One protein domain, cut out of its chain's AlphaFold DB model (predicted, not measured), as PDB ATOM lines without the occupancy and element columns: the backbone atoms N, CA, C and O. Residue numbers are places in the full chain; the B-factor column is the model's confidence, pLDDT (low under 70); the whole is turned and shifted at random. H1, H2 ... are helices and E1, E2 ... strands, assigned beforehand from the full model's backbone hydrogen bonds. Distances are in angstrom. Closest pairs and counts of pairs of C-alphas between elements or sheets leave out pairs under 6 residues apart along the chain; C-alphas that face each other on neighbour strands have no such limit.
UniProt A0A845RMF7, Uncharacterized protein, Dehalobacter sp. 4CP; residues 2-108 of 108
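What this domain is: This is residues 2 to 108 of the 108 residues of an uncharacterized protein of Dehalobacter sp. 4CP (UniProt A0A845RMF7). A small closed barrel of six strands forms the body, and one long arm, residues 2 to 27 with helix H1, sticks out from it. The strands E1 to E6 follow H1 in chain order round the ring, in a meander, each strand the antiparallel neighbour of the one before, and E6 closes on E1. The printed part has 107 residues and is mixed, helices and strands. It is extended, with a radius of gyration of the C-alphas of 23.0 A, and the arm makes the length in its spans of 83 by 28 by 20 A.

Where its parts are: E1 is residues 39 to 47, 21.4 A long, from C-alpha 39 at (-37.629, 50.418, -27.665). E2 is residues 52 to 62, 23.8 A, E3 residues 65 to 69, 13.2 A, and E4 residues 74 to 85, 26.4 A. E5 is residues 88 to 95, 21.9 A, and E6 residues 101 to 107, 19.9 A, ending at (-29.900, 39.506, -28.086). H1 is residues 4 to 20, 27.3 A, from (-74.972, -6.914, -38.163).

How they stand to each other: E1 and E2 form a hairpin, with N 41 and O 59 2.8 A apart. E6 is on the other side of E1, antiparallel at 133 degrees, with N 46 and O 103 2.8 A apart. E4 bends by 82 degrees at residue 80; E3 is beside its residues 74 to 79, E5 beside 77 to 85. E3 and E4 form a hairpin, with N 68 and O 75 within hydrogen-bond range at 2.8 A. H1 is not on the barrel; 5 of its 13 O i to N i+4 pairs and 5 of its 14 O i to N i+3 pairs are within range.

The domain as a whole: The C-alphas of Asp 2 and Asp 72 are the two farthest apart, 83.6 A. The printed part has no cut, and the link from H1 to E1 is long, 18 residues. Residues 2 to 35 have pLDDT under 70.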
ATOM      1  N   ASP A   2     -81.351  -8.317 -38.987       44.84
ATOM      2  CA  ASP A   2     -80.005  -8.741 -38.619       44.84
ATOM      3  C   ASP A   2     -79.217  -7.647 -37.896       44.84
ATOM      4  O   ASP A   2     -78.947  -6.569 -38.427       44.84
ATOM      5  N   ARG A   3     -78.790  -7.970 -36.671       51.66
ATOM      6  CA  ARG A   3     -77.996  -7.118 -35.769       51.66
ATOM      7  C   ARG A   3     -76.640  -6.678 -36.348       51.66
ATOM      8  O   ARG A   3     -76.007  -5.781 -35.802       51.66
ATOM      9  N   CYS A   4     -76.214  -7.258 -37.470       50.41
ATOM     10  CA  CYS A   4     -74.972  -6.914 -38.163       50.41
ATOM     11  C   CYS A   4     -75.057  -5.631 -39.009       50.41
ATOM     12  O   CYS A   4     -74.016  -5.072 -39.356       50.41
ATOM     13  N   PHE A   5     -76.257  -5.148 -39.354       50.97
ATOM     14  CA  PHE A   5     -76.397  -3.983 -40.241       50.97
ATOM     15  C   PHE A   5     -76.205  -2.647 -39.503       50.97
ATOM     16  O   PHE A   5     -75.556  -1.742 -40.026       50.97
ATOM     17  N   LEU A   6     -76.669  -2.548 -38.248       51.81
ATOM     18  CA  LEU A   6     -76.475  -1.348 -37.420       51.81
ATOM     19  C   LEU A   6     -75.004  -1.118 -37.044       51.81
ATOM     20  O   LEU A   6     -74.545   0.022 -37.032       51.81
ATOM     21  N   ALA A   7     -74.245  -2.189 -36.791       52.16
ATOM     22  CA  ALA A   7     -72.831  -2.082 -36.429       52.16
ATOM     23  C   ALA A   7     -71.964  -1.533 -37.581       52.16
ATOM     24  O   ALA A   7     -70.996  -0.814 -37.344       52.16
ATOM     25  N   ARG A   8     -72.338  -1.819 -38.837       50.91
ATOM     26  CA  ARG A   8     -71.628  -1.326 -40.029       50.91
ATOM     27  C   ARG A   8     -71.926   0.140 -40.350       50.91
ATOM     28  O   ARG A   8     -71.050   0.828 -40.860       50.91
ATOM     29  N   MET A   9     -73.120   0.629 -40.015       48.94
ATOM     30  CA  MET A   9     -73.488   2.039 -40.203       48.94
ATOM     31  C   MET A   9     -72.875   2.958 -39.138       48.94
ATOM     32  O   MET A   9     -72.507   4.085 -39.454       48.94
ATOM     33  N   GLY A  10     -72.686   2.476 -37.903       48.22
ATOM     34  CA  GLY A  10     -72.030   3.253 -36.842       48.22
ATOM     35  C   GLY A  10     -70.545   3.533 -37.110       48.22
ATOM     36  O   GLY A  10     -70.053   4.615 -36.796       48.22
ATOM     37  N   LEU A  11     -69.836   2.593 -37.746       52.62
ATOM     38  CA  LEU A  11     -68.412   2.756 -38.052       52.62
ATOM     39  C   LEU A  11     -68.162   3.776 -39.177       52.62
ATOM     40  O   LEU A  11     -67.158   4.484 -39.153       52.62
ATOM     41  N   LEU A  12     -69.084   3.884 -40.142       49.47
ATOM     42  CA  LEU A  12     -68.952   4.807 -41.276       49.47
ATOM     43  C   LEU A  12     -69.094   6.280 -40.845       49.47
ATOM     44  O   LEU A  12     -68.428   7.153 -41.394       49.47
ATOM     45  N   VAL A  13     -69.915   6.549 -39.823       54.91
ATOM     46  CA  VAL A  13     -70.123   7.901 -39.270       54.91
ATOM     47  C   VAL A  13     -68.912   8.372 -38.454       54.91
ATOM     48  O   VAL A  13     -68.566   9.551 -38.494       54.91
ATOM     49  N   LEU A  14     -68.203   7.456 -37.781       51.81
ATOM     50  CA  LEU A  14     -66.981   7.780 -37.031       51.81
ATOM     51  C   LEU A  14     -65.799   8.158 -37.940       51.81
ATOM     52  O   LEU A  14     -65.005   9.020 -37.569       51.81
ATOM     53  N   PHE A  15     -65.702   7.585 -39.145       50.44
ATOM     54  CA  PHE A  15     -64.654   7.957 -40.105       50.44
ATOM     55  C   PHE A  15     -64.925   9.286 -40.824       50.44
ATOM     56  O   PHE A  15     -63.977   9.983 -41.180       50.44
ATOM     57  N   LEU A  16     -66.192   9.682 -40.995       49.03
ATOM     58  CA  LEU A  16     -66.534  10.946 -41.656       49.03
ATOM     59  C   LEU A  16     -66.368  12.168 -40.731       49.03
ATOM     60  O   LEU A  16     -66.098  13.266 -41.210       49.03
ATOM     61  N   ALA A  17     -66.462  11.984 -39.408       48.94
ATOM     62  CA  ALA A  17     -66.299  13.067 -38.432       48.94
ATOM     63  C   ALA A  17     -64.829  13.453 -38.163       48.94
ATOM     64  O   ALA A  17     -64.558  14.582 -37.763       48.94
ATOM     65  N   ALA A  18     -63.867  12.558 -38.416       50.50
ATOM     66  CA  ALA A  18     -62.440  12.849 -38.224       50.50
ATOM     67  C   ALA A  18     -61.821  13.679 -39.370       50.50
ATOM     68  O   ALA A  18     -60.768  14.285 -39.190       50.50
ATOM     69  N   ALA A  19     -62.481  13.743 -40.532       48.47
ATOM     70  CA  ALA A  19     -62.033  14.532 -41.683       48.47
ATOM     71  C   ALA A  19     -62.429  16.021 -41.601       48.47
ATOM     72  O   ALA A  19     -62.008  16.813 -42.440       48.47
ATOM     73  N   ILE A  20     -63.217  16.407 -40.590       50.66
ATOM     74  CA  ILE A  20     -63.617  17.797 -40.316       50.66
ATOM     75  C   ILE A  20     -62.932  18.301 -39.039       50.66
ATOM     76  O   ILE A  20     -63.463  19.126 -38.300       50.66
ATOM     77  N   LEU A  21     -61.726  17.813 -38.754       47.91
ATOM     78  CA  LEU A  21     -60.777  18.638 -38.027       47.91
ATOM     79  C   LEU A  21     -60.239  19.622 -39.066       47.91
ATOM     80  O   LEU A  21     -59.478  19.188 -39.933       47.91
ATOM     81  N   PRO A  22     -60.616  20.919 -39.044       48.59
ATOM     82  CA  PRO A  22     -59.773  21.911 -39.680       48.59
ATOM     83  C   PRO A  22     -58.408  21.690 -39.050       48.59
ATOM     84  O   PRO A  22     -58.233  21.879 -37.844       48.59
ATOM     85  N   GLY A  23     -57.488  21.156 -39.859       42.19
ATOM     86  CA  GLY A  23     -56.097  21.048 -39.497       42.19
ATOM     87  C   GLY A  23     -55.752  22.390 -38.903       42.19
ATOM     88  O   GLY A  23     -55.902  23.415 -39.571       42.19
ATOM     89  N   GLY A  24     -55.421  22.374 -37.615       41.72
ATOM     90  CA  GLY A  24     -54.860  23.508 -36.928       41.72
ATOM     91  C   GLY A  24     -53.538  23.801 -37.608       41.72
ATOM     92  O   GLY A  24     -52.476  23.469 -37.092       41.72
ATOM     93  N   VAL A  25     -53.611  24.447 -38.771       40.91
ATOM     94  CA  VAL A  25     -52.692  25.494 -39.141       40.91
ATOM     95  C   VAL A  25     -52.837  26.446 -37.971       40.91
ATOM     96  O   VAL A  25     -53.707  27.314 -37.934       40.91
ATOM     97  N   ARG A  26     -52.021  26.203 -36.943       40.00
ATOM     98  CA  ARG A  26     -51.516  27.261 -36.099       40.00
ATOM     99  C   ARG A  26     -50.832  28.195 -37.084       40.00
ATOM    100  O   ARG A  26     -49.635  28.096 -37.321       40.00
ATOM    101  N   ALA A  27     -51.641  29.047 -37.717       40.41
ATOM    102  CA  ALA A  27     -51.248  30.400 -38.010       40.41
ATOM    103  C   ALA A  27     -50.557  30.818 -36.725       40.41
ATOM    104  O   ALA A  27     -51.202  30.784 -35.670       40.41
ATOM    105  N   GLY A  28     -49.227  30.960 -36.806       35.56
ATOM    106  CA  GLY A  28     -48.390  31.302 -35.671       35.56
ATOM    107  C   GLY A  28     -49.157  32.341 -34.892       35.56
ATOM    108  O   GLY A  28     -49.634  33.311 -35.481       35.56
ATOM    109  N   GLU A  29     -49.454  32.019 -33.640       37.16
ATOM    110  CA  GLU A  29     -50.239  32.865 -32.769       37.16
ATOM    111  C   GLU A  29     -49.476  34.186 -32.723       37.16
ATOM    112  O   GLU A  29     -48.464  34.296 -32.033       37.16
ATOM    113  N   VAL A  30     -49.876  35.144 -33.570       48.91
ATOM    114  CA  VAL A  30     -49.322  36.488 -33.579       48.91
ATOM    115  C   VAL A  30     -49.847  37.059 -32.284       48.91
ATOM    116  O   VAL A  30     -50.930  37.640 -32.240       48.91
ATOM    117  N   HIS A  31     -49.122  36.787 -31.200       42.97
ATOM    118  CA  HIS A  31     -49.270  37.492 -29.952       42.97
ATOM    119  C   HIS A  31     -49.145  38.955 -30.344       42.97
ATOM    120  O   HIS A  31     -48.063  39.445 -30.662       42.97
ATOM    121  N   ASN A  32     -50.293  39.619 -30.432       45.97
ATOM    122  CA  ASN A  32     -50.406  41.015 -30.786       45.97
ATOM    123  C   ASN A  32     -49.969  41.817 -29.558       45.97
ATOM    124  O   ASN A  32     -50.765  42.497 -28.922       45.97
ATOM    125  N   ASN A  33     -48.693  41.673 -29.205       52.03
ATOM    126  CA  ASN A  33     -47.990  42.358 -28.135       52.03
ATOM    127  C   ASN A  33     -47.593  43.762 -28.622       52.03
ATOM    128  O   ASN A  33     -46.444  44.166 -28.463       52.03
ATOM    129  N   LEU A  34     -48.535  44.476 -29.260       55.12
ATOM    130  CA  LEU A  34     -48.378  45.875 -29.670       55.12
ATOM    131  C   LEU A  34     -47.829  46.660 -28.471       55.12
ATOM    132  O   LEU A  34     -48.505  46.747 -27.447       55.12
ATOM    133  N   GLY A  35     -46.607  47.176 -28.581       64.50
ATOM    134  CA  GLY A  35     -45.990  48.000 -27.542       64.50
ATOM    135  C   GLY A  35     -45.134  47.269 -26.504       64.50
ATOM    136  O   GLY A  35     -44.360  47.911 -25.806       64.50
ATOM    137  N   LYS A  36     -45.238  45.940 -26.357       80.50
ATOM    138  CA  LYS A  36     -44.508  45.215 -25.290       80.50
ATOM    139  C   LYS A  36     -42.990  45.249 -25.493       80.50
ATOM    140  O   LYS A  36     -42.243  45.209 -24.520       80.50
ATOM    141  N   TYR A  37     -42.571  45.252 -26.752       83.12
ATOM    142  CA  TYR A  37     -41.172  45.184 -27.170       83.12
ATOM    143  C   TYR A  37     -40.709  46.496 -27.804       83.12
ATOM    144  O   TYR A  37     -39.708  46.500 -28.512       83.12
ATOM    145  N   ASP A  38     -41.451  47.586 -27.598       88.50
ATOM    146  CA  ASP A  38     -41.074  48.884 -28.140       88.50
ATOM    147  C   ASP A  38     -39.830  49.399 -27.418       88.50
ATOM    148  O   ASP A  38     -39.701  49.290 -26.194       88.50
ATOM    149  N   GLY A  39     -38.904  49.955 -28.188       90.56
ATOM    150  CA  GLY A  39     -37.629  50.418 -27.665       90.56
ATOM    151  C   GLY A  39     -36.507  50.371 -28.687       90.56
ATOM    152  O   GLY A  39     -36.671  49.907 -29.817       90.56
ATOM    153  N   LEU A  40     -35.351  50.864 -28.251       91.69
ATOM    154  CA  LEU A  40     -34.122  50.902 -29.029       91.69
ATOM    155  C   LEU A  40     -33.236  49.708 -28.664       91.69
ATOM    156  O   LEU A  40     -32.956  49.472 -27.487       91.69
ATOM    157  N   TYR A  41     -32.769  48.983 -29.673       92.56
ATOM    158  CA  TYR A  41     -31.970  47.776 -29.515       92.56
ATOM    159  C   TYR A  41     -30.767  47.783 -30.456       92.56
ATOM    160  O   TYR A  41     -30.788  48.396 -31.519       92.56
ATOM    161  N   LEU A  42     -29.732  47.033 -30.084       93.19
ATOM    162  CA  LEU A  42     -28.677  46.628 -31.008       93.19
ATOM    163  C   LEU A  42     -28.988  45.224 -31.519       93.19
ATOM    164  O   LEU A  42     -29.204  44.298 -30.732       93.19
ATOM    165  N   ALA A  43     -29.002  45.069 -32.837       93.94
ATOM    166  CA  ALA A  43     -29.400  43.834 -33.487       93.94
ATOM    167  C   ALA A  43     -28.444  43.425 -34.606       93.94
ATOM    168  O   ALA A  43     -27.706  44.231 -35.174       93.94
ATOM    169  N   THR A  44     -28.508  42.147 -34.956       94.75
ATOM    170  CA  THR A  44     -28.008  41.655 -36.237       94.75
ATOM    171  C   THR A  44     -29.166  41.656 -37.230       94.75
ATOM    172  O   THR A  44     -30.209  41.059 -36.967       94.75
ATOM    173  N   VAL A  45     -28.994  42.325 -38.366       93.94
ATOM    174  CA  VAL A  45     -30.005  42.457 -39.421       93.94
ATOM    175  C   VAL A  45     -29.536  41.702 -40.657       93.94
ATOM    176  O   VAL A  45     -28.468  41.973 -41.193       93.94
ATOM    177  N   MET A  46     -30.346  40.765 -41.135       94.94
ATOM    178  CA  MET A  46     -30.056  39.944 -42.307       94.94
ATOM    179  C   MET A  46     -31.065  40.247 -43.413       94.94
ATOM    180  O   MET A  46     -32.250  39.965 -43.247       94.94
ATOM    181  N   ASN A  47     -30.614  40.768 -44.556       92.94
ATOM    182  CA  ASN A  47     -31.426  40.813 -45.771       92.94
ATOM    183  C   ASN A  47     -31.357  39.437 -46.448       92.94
ATOM    184  O   ASN A  47     -30.338  39.071 -47.034       92.94
ATOM    185  N   ARG A  48     -32.448  38.670 -46.374       91.94
ATOM    186  CA  ARG A  48     -32.538  37.323 -46.957       91.94
ATOM    187  C   ARG A  48     -32.656  37.331 -48.475       91.94
ATOM    188  O   ARG A  48     -32.244  36.359 -49.096       91.94
ATOM    189  N   THR A  49     -33.199  38.393 -49.068       90.06
ATOM    190  CA  THR A  49     -33.302  38.517 -50.529       90.06
ATOM    191  C   THR A  49     -31.925  38.686 -51.171       90.06
ATOM    192  O   THR A  49     -31.659  38.114 -52.224       90.06
ATOM    193  N   LYS A  50     -31.049  39.472 -50.534       90.38
ATOM    194  CA  LYS A  50     -29.714  39.834 -51.043       90.38
ATOM    195  C   LYS A  50     -28.566  39.057 -50.394       90.38
ATOM    196  O   LYS A  50     -27.419  39.295 -50.751       90.38
ATOM    197  N   ASP A  51     -28.872  38.168 -49.450       93.19
ATOM    198  CA  ASP A  51     -27.904  37.419 -48.636       93.19
ATOM    199  C   ASP A  51     -26.846  38.324 -47.967       93.19
ATOM    200  O   ASP A  51     -25.649  38.051 -47.965       93.19
ATOM    201  N   GLN A  52     -27.297  39.457 -47.419       92.19
ATOM    202  CA  GLN A  52     -26.448  40.434 -46.726       92.19
ATOM    203  C   GLN A  52     -26.715  40.405 -45.224       92.19
ATOM    204  O   GLN A  52     -27.865  40.309 -44.798       92.19
ATOM    205  N   THR A  53     -25.661  40.534 -44.420       94.25
ATOM    206  CA  THR A  53     -25.754  40.582 -42.955       94.25
ATOM    207  C   THR A  53     -25.066  41.832 -42.424       94.25
ATOM    208  O   THR A  53     -23.934  42.127 -42.796       94.25
ATOM    209  N   PHE A  54     -25.754  42.541 -41.537       92.06
ATOM    210  CA  PHE A  54     -25.286  43.735 -40.847       92.06
ATOM    211  C   PHE A  54     -25.298  43.458 -39.342       92.06
ATOM    212  O   PHE A  54     -26.329  43.088 -38.782       92.06
ATOM    213  N   GLU A  55     -24.157  43.606 -38.679       93.62
ATOM    214  CA  GLU A  55     -24.018  43.345 -37.245       93.62
ATOM    215  C   GLU A  55     -24.025  44.644 -36.436       93.62
ATOM    216  O   GLU A  55     -23.549  45.670 -36.914       93.62
ATOM    217  N   GLN A  56     -24.522  44.576 -35.194       91.88
ATOM    218  CA  GLN A  56     -24.550  45.702 -34.245       91.88
ATOM    219  C   GLN A  56     -25.242  46.953 -34.810       91.88
ATOM    220  O   GLN A  56     -24.787  48.078 -34.623       91.88
ATOM    221  N   VAL A  57     -26.356  46.739 -35.507       93.19
ATOM    222  CA  VAL A  57     -27.168  47.804 -36.093       93.19
ATOM    223  C   VAL A  57     -28.177  48.290 -35.066       93.19
ATOM    224  O   VAL A  57     -28.810  47.483 -34.383       93.19
ATOM    225  N   GLU A  58     -28.344  49.604 -34.981       93.06
ATOM    226  CA  GLU A  58     -29.381  50.206 -34.155       93.06
ATOM    227  C   GLU A  58     -30.755  49.993 -34.801       93.06
ATOM    228  O   GLU A  58     -30.980  50.328 -35.970       93.06
ATOM    229  N   VAL A  59     -31.664  49.400 -34.031       93.62
ATOM    230  CA  VAL A  59     -33.033  49.119 -34.451       93.62
ATOM    231  C   VAL A  59     -34.018  49.651 -33.422       93.62
ATOM    232  O   VAL A  59     -33.859  49.438 -32.222       93.62
ATOM    233  N   GLU A  60     -35.047  50.332 -33.897       94.00
ATOM    234  CA  GLU A  60     -36.121  50.880 -33.079       94.00
ATOM    235  C   GLU A  60     -37.411  50.121 -33.384       94.00
ATOM    236  O   GLU A  60     -37.854  50.051 -34.533       94.00
ATOM    237  N   LEU A  61     -37.990  49.500 -32.360       91.62
ATOM    238  CA  LEU A  61     -39.279  48.825 -32.445       91.62
ATOM    239  C   LEU A  61     -40.380  49.778 -31.994       91.62
ATOM    240  O   LEU A  61     -40.320  50.319 -30.892       91.62
ATOM    241  N   GLU A  62     -41.390  49.953 -32.846       90.06
ATOM    242  CA  GLU A  62     -42.539  50.820 -32.588       90.06
ATOM    243  C   GLU A  62     -43.832  50.124 -33.052       90.06
ATOM    244  O   GLU A  62     -44.201  50.109 -34.237       90.06
ATOM    245  N   GLY A  63     -44.535  49.495 -32.111       87.00
ATOM    246  CA  GLY A  63     -45.799  48.804 -32.326       87.00
ATOM    247  C   GLY A  63     -45.702  47.624 -33.299       87.00
ATOM    248  O   GLY A  63     -45.519  46.479 -32.899       87.00
ATOM    249  N   ARG A  64     -45.933  47.885 -34.592       88.00
ATOM    250  CA  ARG A  64     -45.891  46.887 -35.688       88.00
ATOM    251  C   ARG A  64     -44.827  47.192 -36.738       88.00
ATOM    252  O   ARG A  64     -44.785  46.531 -37.780       88.00
ATOM    253  N   TYR A  65     -44.012  48.199 -36.481       90.00
ATOM    254  CA  TYR A  65     -42.958  48.635 -37.370       90.00
ATOM    255  C   TYR A  65     -41.616  48.478 -36.676       90.00
ATOM    256  O   TYR A  65     -41.515  48.542 -35.452       90.00
ATOM    257  N   ILE A  66     -40.596  48.255 -37.489       91.81
ATOM    258  CA  ILE A  66     -39.210  48.344 -37.071       91.81
ATOM    259  C   ILE A  66     -38.505  49.347 -37.971       91.81
ATOM    260  O   ILE A  66     -38.649  49.297 -39.194       91.81
ATOM    261  N   GLU A  67     -37.759  50.256 -37.366       94.19
ATOM    262  CA  GLU A  67     -36.845  51.145 -38.063       94.19
ATOM    263  C   GLU A  67     -35.417  50.649 -37.851       94.19
ATOM    264  O   GLU A  67     -34.982  50.443 -36.722       94.19
ATOM    265  N   VAL A  68     -34.692  50.415 -38.938       92.62
ATOM    266  CA  VAL A  68     -33.308  49.944 -38.920       92.62
ATOM    267  C   VAL A  68     -32.416  51.044 -39.465       92.62
ATOM    268  O   VAL A  68     -32.571  51.449 -40.618       92.62
ATOM    269  N   ARG A  69     -31.459  51.505 -38.659       91.88
ATOM    270  CA  ARG A  69     -30.507  52.557 -39.037       91.88
ATOM    271  C   ARG A  69     -29.231  51.929 -39.582       91.88
ATOM    272  O   ARG A  69     -28.304  51.623 -38.836       91.88
ATOM    273  N   LEU A  70     -29.199  51.694 -40.891       86.44
ATOM    274  CA  LEU A  70     -27.989  51.271 -41.593       86.44
ATOM    275  C   LEU A  70     -27.040  52.473 -41.778       86.44
ATOM    276  O   LEU A  70     -27.491  53.618 -41.719       86.44
ATOM    277  N   PRO A  71     -25.740  52.244 -42.047       80.00
ATOM    278  CA  PRO A  71     -24.768  53.329 -42.218       80.00
ATOM    279  C   PRO A  71     -25.158  54.367 -43.279       80.00
ATOM    280  O   PRO A  71     -24.921  55.556 -43.088       80.00
ATOM    281  N   ASP A  72     -25.788  53.917 -44.368       82.94
ATOM    282  CA  ASP A  72     -26.101  54.755 -45.532       82.94
ATOM    283  C   ASP A  72     -27.599  55.088 -45.669       82.94
ATOM    284  O   ASP A  72     -27.978  55.876 -46.535       82.94
ATOM    285  N   ALA A  73     -28.472  54.474 -44.859       85.56
ATOM    286  CA  ALA A  73     -29.923  54.629 -44.976       85.56
ATOM    287  C   ALA A  73     -30.673  54.196 -43.706       85.56
ATOM    288  O   ALA A  73     -30.241  53.297 -42.989       85.56
ATOM    289  N   ALA A  74     -31.855  54.767 -43.483       89.19
ATOM    290  CA  ALA A  74     -32.821  54.253 -42.515       89.19
ATOM    291  C   ALA A  74     -33.924  53.480 -43.249       89.19
ATOM    292  O   ALA A  74     -34.492  53.978 -44.221       89.19
ATOM    293  N   LEU A  75     -34.220  52.263 -42.795       90.94
ATOM    294  CA  LEU A  75     -35.242  51.394 -43.376       90.94
ATOM    295  C   LEU A  75     -36.393  51.224 -42.395       90.94
ATOM    296  O   LEU A  75     -36.197  50.683 -41.308       90.94
ATOM    297  N   LYS A  76     -37.603  51.617 -42.797       91.50
ATOM    298  CA  LYS A  76     -38.819  51.366 -42.020       91.50
ATOM    299  C   LYS A  76     -39.557  50.167 -42.594       91.50
ATOM    300  O   LYS A  76     -40.008  50.182 -43.733       91.50
ATOM    301  N   MET A  77     -39.695  49.119 -41.792       93.19
ATOM    302  CA  MET A  77     -40.235  47.835 -42.223       93.19
ATOM    303  C   MET A  77     -41.429  47.434 -41.371       93.19
ATOM    304  O   MET A  77     -41.505  47.739 -40.180       93.19
ATOM    305  N   LYS A  78     -42.373  46.714 -41.978       91.44
ATOM    306  CA  LYS A  78     -43.518  46.161 -41.256       91.44
ATOM    307  C   LYS A  78     -43.164  44.781 -40.719       91.44
ATOM    308  O   LYS A  78     -42.743  43.908 -41.480       91.44
ATOM    309  N   ILE A  79     -43.401  44.577 -39.429       91.06
ATOM    310  CA  ILE A  79     -43.215  43.285 -38.773       91.06
ATOM    311  C   ILE A  79     -44.280  42.317 -39.296       91.06
ATOM    312  O   ILE A  79     -45.481  42.601 -39.243       91.06
ATOM    313  N   THR A  80     -43.836  41.176 -39.816       90.81
ATOM    314  CA  THR A  80     -44.716  40.081 -40.243       90.81
ATOM    315  C   THR A  80     -44.808  39.010 -39.171       90.81
ATOM    316  O   THR A  80     -45.895  38.503 -38.913       90.81
ATOM    317  N   GLU A  81     -43.683  38.690 -38.529       89.69
ATOM    318  CA  GLU A  81     -43.597  37.679 -37.476       89.69
ATOM    319  C   GLU A  81     -42.586  38.100 -36.410       89.69
ATOM    320  O   GLU A  81     -41.598  38.771 -36.706       89.69
ATOM    321  N   MET A  82     -42.820  37.676 -35.171       89.00
ATOM    322  CA  MET A  82     -41.931  37.922 -34.041       89.00
ATOM    323  C   MET A  82     -41.888  36.679 -33.157       89.00
ATOM    324  O   MET A  82     -42.924  36.186 -32.710       89.00
ATOM    325  N   TRP A  83     -40.680  36.196 -32.897       88.38
ATOM    326  CA  TRP A  83     -40.398  35.026 -32.082       88.38
ATOM    327  C   TRP A  83     -39.534  35.435 -30.897       88.38
ATOM    328  O   TRP A  83     -38.374  35.803 -31.055       88.38
ATOM    329  N   ASP A  84     -40.100  35.338 -29.701       86.31
ATOM    330  CA  ASP A  84     -39.381  35.561 -28.451       86.31
ATOM    331  C   ASP A  84     -38.832  34.218 -27.944       86.31
ATOM    332  O   ASP A  84     -39.588  33.322 -27.555       86.31
ATOM    333  N   ARG A  85     -37.510  34.035 -28.019       83.12
ATOM    334  CA  ARG A  85     -36.796  32.891 -27.439       83.12
ATOM    335  C   ARG A  85     -36.081  33.355 -26.175       83.12
ATOM    336  O   ARG A  85     -35.751  34.521 -26.024       83.12
ATOM    337  N   ARG A  86     -35.752  32.403 -25.294       81.00
ATOM    338  CA  ARG A  86     -35.255  32.639 -23.921       81.00
ATOM    339  C   ARG A  86     -34.122  33.677 -23.766       81.00
ATOM    340  O   ARG A  86     -33.991  34.202 -22.671       81.00
ATOM    341  N   TYR A  87     -33.338  33.946 -24.815       82.88
ATOM    342  CA  TYR A  87     -32.233  34.925 -24.836       82.88
ATOM    343  C   TYR A  87     -32.109  35.677 -26.172       82.88
ATOM    344  O   TYR A  87     -31.064  36.247 -26.489       82.88
ATOM    345  N   GLN A  88     -33.116  35.562 -27.037       88.12
ATOM    346  CA  GLN A  88     -33.040  36.124 -28.376       88.12
ATOM    347  C   GLN A  88     -34.434  36.364 -28.930       88.12
ATOM    348  O   GLN A  88     -35.246  35.443 -29.016       88.12
ATOM    349  N   MET A  89     -34.666  37.582 -29.393       89.94
ATOM    350  CA  MET A  89     -35.832  37.925 -30.188       89.94
ATOM    351  C   MET A  89     -35.461  37.830 -31.665       89.94
ATOM    352  O   MET A  89     -34.450  38.384 -32.095       89.94
ATOM    353  N   GLU A  90     -36.263  37.116 -32.444       92.31
ATOM    354  CA  GLU A  90     -36.128  37.036 -33.895       92.31
ATOM    355  C   GLU A  90     -37.374  37.629 -34.543       92.31
ATOM    356  O   GLU A  90     -38.491  37.165 -34.323       92.31
ATOM    357  N   ILE A  91     -37.181  38.676 -35.334       91.81
ATOM    358  CA  ILE A  91     -38.249  39.436 -35.969       91.81
ATOM    359  C   ILE A  91     -38.090  39.280 -37.469       91.81
ATOM    360  O   ILE A  91     -37.035  39.569 -38.027       91.81
ATOM    361  N   THR A  92     -39.152  38.842 -38.128       93.19
ATOM    362  CA  THR A  92     -39.225  38.850 -39.585       93.19
ATOM    363  C   THR A  92     -40.003  40.084 -40.007       93.19
ATOM    364  O   THR A  92     -41.124  40.314 -39.543       93.19
ATOM    365  N   ALA A  93     -39.402  40.893 -40.871       93.06
ATOM    366  CA  ALA A  93     -39.989  42.122 -41.373       93.06
ATOM    367  C   ALA A  93     -39.841  42.202 -42.894       93.06
ATOM    368  O   ALA A  93     -38.905  41.649 -43.473       93.06
ATOM    369  N   ARG A  94     -40.779  42.889 -43.547       91.94
ATOM    370  CA  ARG A  94     -40.653  43.242 -44.964       91.94
ATOM    371  C   ARG A  94     -40.553  44.741 -45.126       91.94
ATOM    372  O   ARG A  94     -41.336  45.484 -44.526       91.94
ATOM    373  N   ASP A  95     -39.625  45.147 -45.976       89.69
ATOM    374  CA  ASP A  95     -39.581  46.514 -46.462       89.69
ATOM    375  C   ASP A  95     -40.786  46.786 -47.373       89.69
ATOM    376  O   ASP A  95     -41.117  45.991 -48.254       89.69
ATOM    377  N   SER A  96     -41.474  47.898 -47.121       81.12
ATOM    378  CA  SER A  96     -42.620  48.326 -47.917       81.12
ATOM    379  C   SER A  96     -42.228  48.867 -49.288       81.12
ATOM    380  O   SER A  96     -43.057  48.811 -50.193       81.12
ATOM    381  N   GLU A  97     -41.008  49.386 -49.443       85.06
ATOM    382  CA  GLU A  97     -40.557  49.969 -50.710       85.06
ATOM    383  C   GLU A  97     -40.008  48.902 -51.657       85.06
ATOM    384  O   GLU A  97     -40.494  48.756 -52.778       85.06
ATOM    385  N   SER A  98     -39.021  48.121 -51.207       86.00
ATOM    386  CA  SER A  98     -38.387  47.089 -52.039       86.00
ATOM    387  C   SER A  98     -39.103  45.735 -52.014       86.00
ATOM    388  O   SER A  98     -38.927  44.931 -52.929       86.00
ATOM    389  N   GLY A  99     -39.901  45.451 -50.978       87.06
ATOM    390  CA  GLY A  99     -40.462  44.120 -50.737       87.06
ATOM    391  C   GLY A  99     -39.455  43.101 -50.192       87.06
ATOM    392  O   GLY A  99     -39.821  41.932 -50.022       87.06
ATOM    393  N   ASP A 100     -38.216  43.523 -49.913       91.06
ATOM    394  CA  ASP A 100     -37.153  42.663 -49.400       91.06
ATOM    395  C   ASP A 100     -37.509  42.082 -48.025       91.06
ATOM    396  O   ASP A 100     -38.159  42.722 -47.189       91.06
ATOM    397  N   LEU A 101     -37.069  40.843 -47.793       92.44
ATOM    398  CA  LEU A 101     -37.275  40.136 -46.535       92.44
ATOM    399  C   LEU A 101     -36.076  40.338 -45.611       92.44
ATOM    400  O   LEU A 101     -34.951  39.963 -45.950       92.44
ATOM    401  N   TYR A 102     -36.347  40.833 -44.410       93.44
ATOM    402  CA  TYR A 102     -35.347  41.051 -43.379       93.44
ATOM    403  C   TYR A 102     -35.624  40.187 -42.153       93.44
ATOM    404  O   TYR A 102     -36.766  40.049 -41.710       93.44
ATOM    405  N   ILE A 103     -34.557  39.622 -41.593       94.25
ATOM    406  CA  ILE A 103     -34.571  38.964 -40.287       94.25
ATOM    407  C   ILE A 103     -33.730  39.800 -39.336       94.25
ATOM    408  O   ILE A 103     -32.552  40.037 -39.592       94.25
ATOM    409  N   VAL A 104     -34.332  40.235 -38.238       93.00
ATOM    410  CA  VAL A 104     -33.695  41.048 -37.205       93.00
ATOM    411  C   VAL A 104     -33.577  40.210 -35.943       93.00
ATOM    412  O   VAL A 104     -34.571  39.699 -35.432       93.00
ATOM    413  N   GLN A 105     -32.355  40.048 -35.453       94.50
ATOM    414  CA  GLN A 105     -32.039  39.260 -34.269       94.50
ATOM    415  C   GLN A 105     -31.522  40.175 -33.162       94.50
ATOM    416  O   GLN A 105     -30.426  40.725 -33.264       94.50
ATOM    417  N   ILE A 106     -32.308  40.316 -32.097       91.62
ATOM    418  CA  ILE A 106     -31.962  41.091 -30.903       91.62
ATOM    419  C   ILE A 106     -31.548  40.103 -29.816       91.62
ATOM    420  O   ILE A 106     -32.307  39.189 -29.488       91.62
ATOM    421  N   LYS A 107     -30.347  40.271 -29.258       86.88
ATOM    422  CA  LYS A 107     -29.900  39.506 -28.086       86.88
ATOM    423  C   LYS A 107     -30.380  40.235 -26.831       86.88
ATOM    424  O   LYS A 107     -30.057  41.409 -26.667       86.88
ATOM    425  N   THR A 108     -31.179  39.552 -26.014       71.75
ATOM    426  CA  THR A 108     -31.760  40.066 -24.762       71.75
ATOM    427  C   THR A 108     -30.963  39.662 -23.533       71.75
ATOM    428  O   THR A 108     -30.288  38.607 -23.570       71.75
TER     429      THR A 108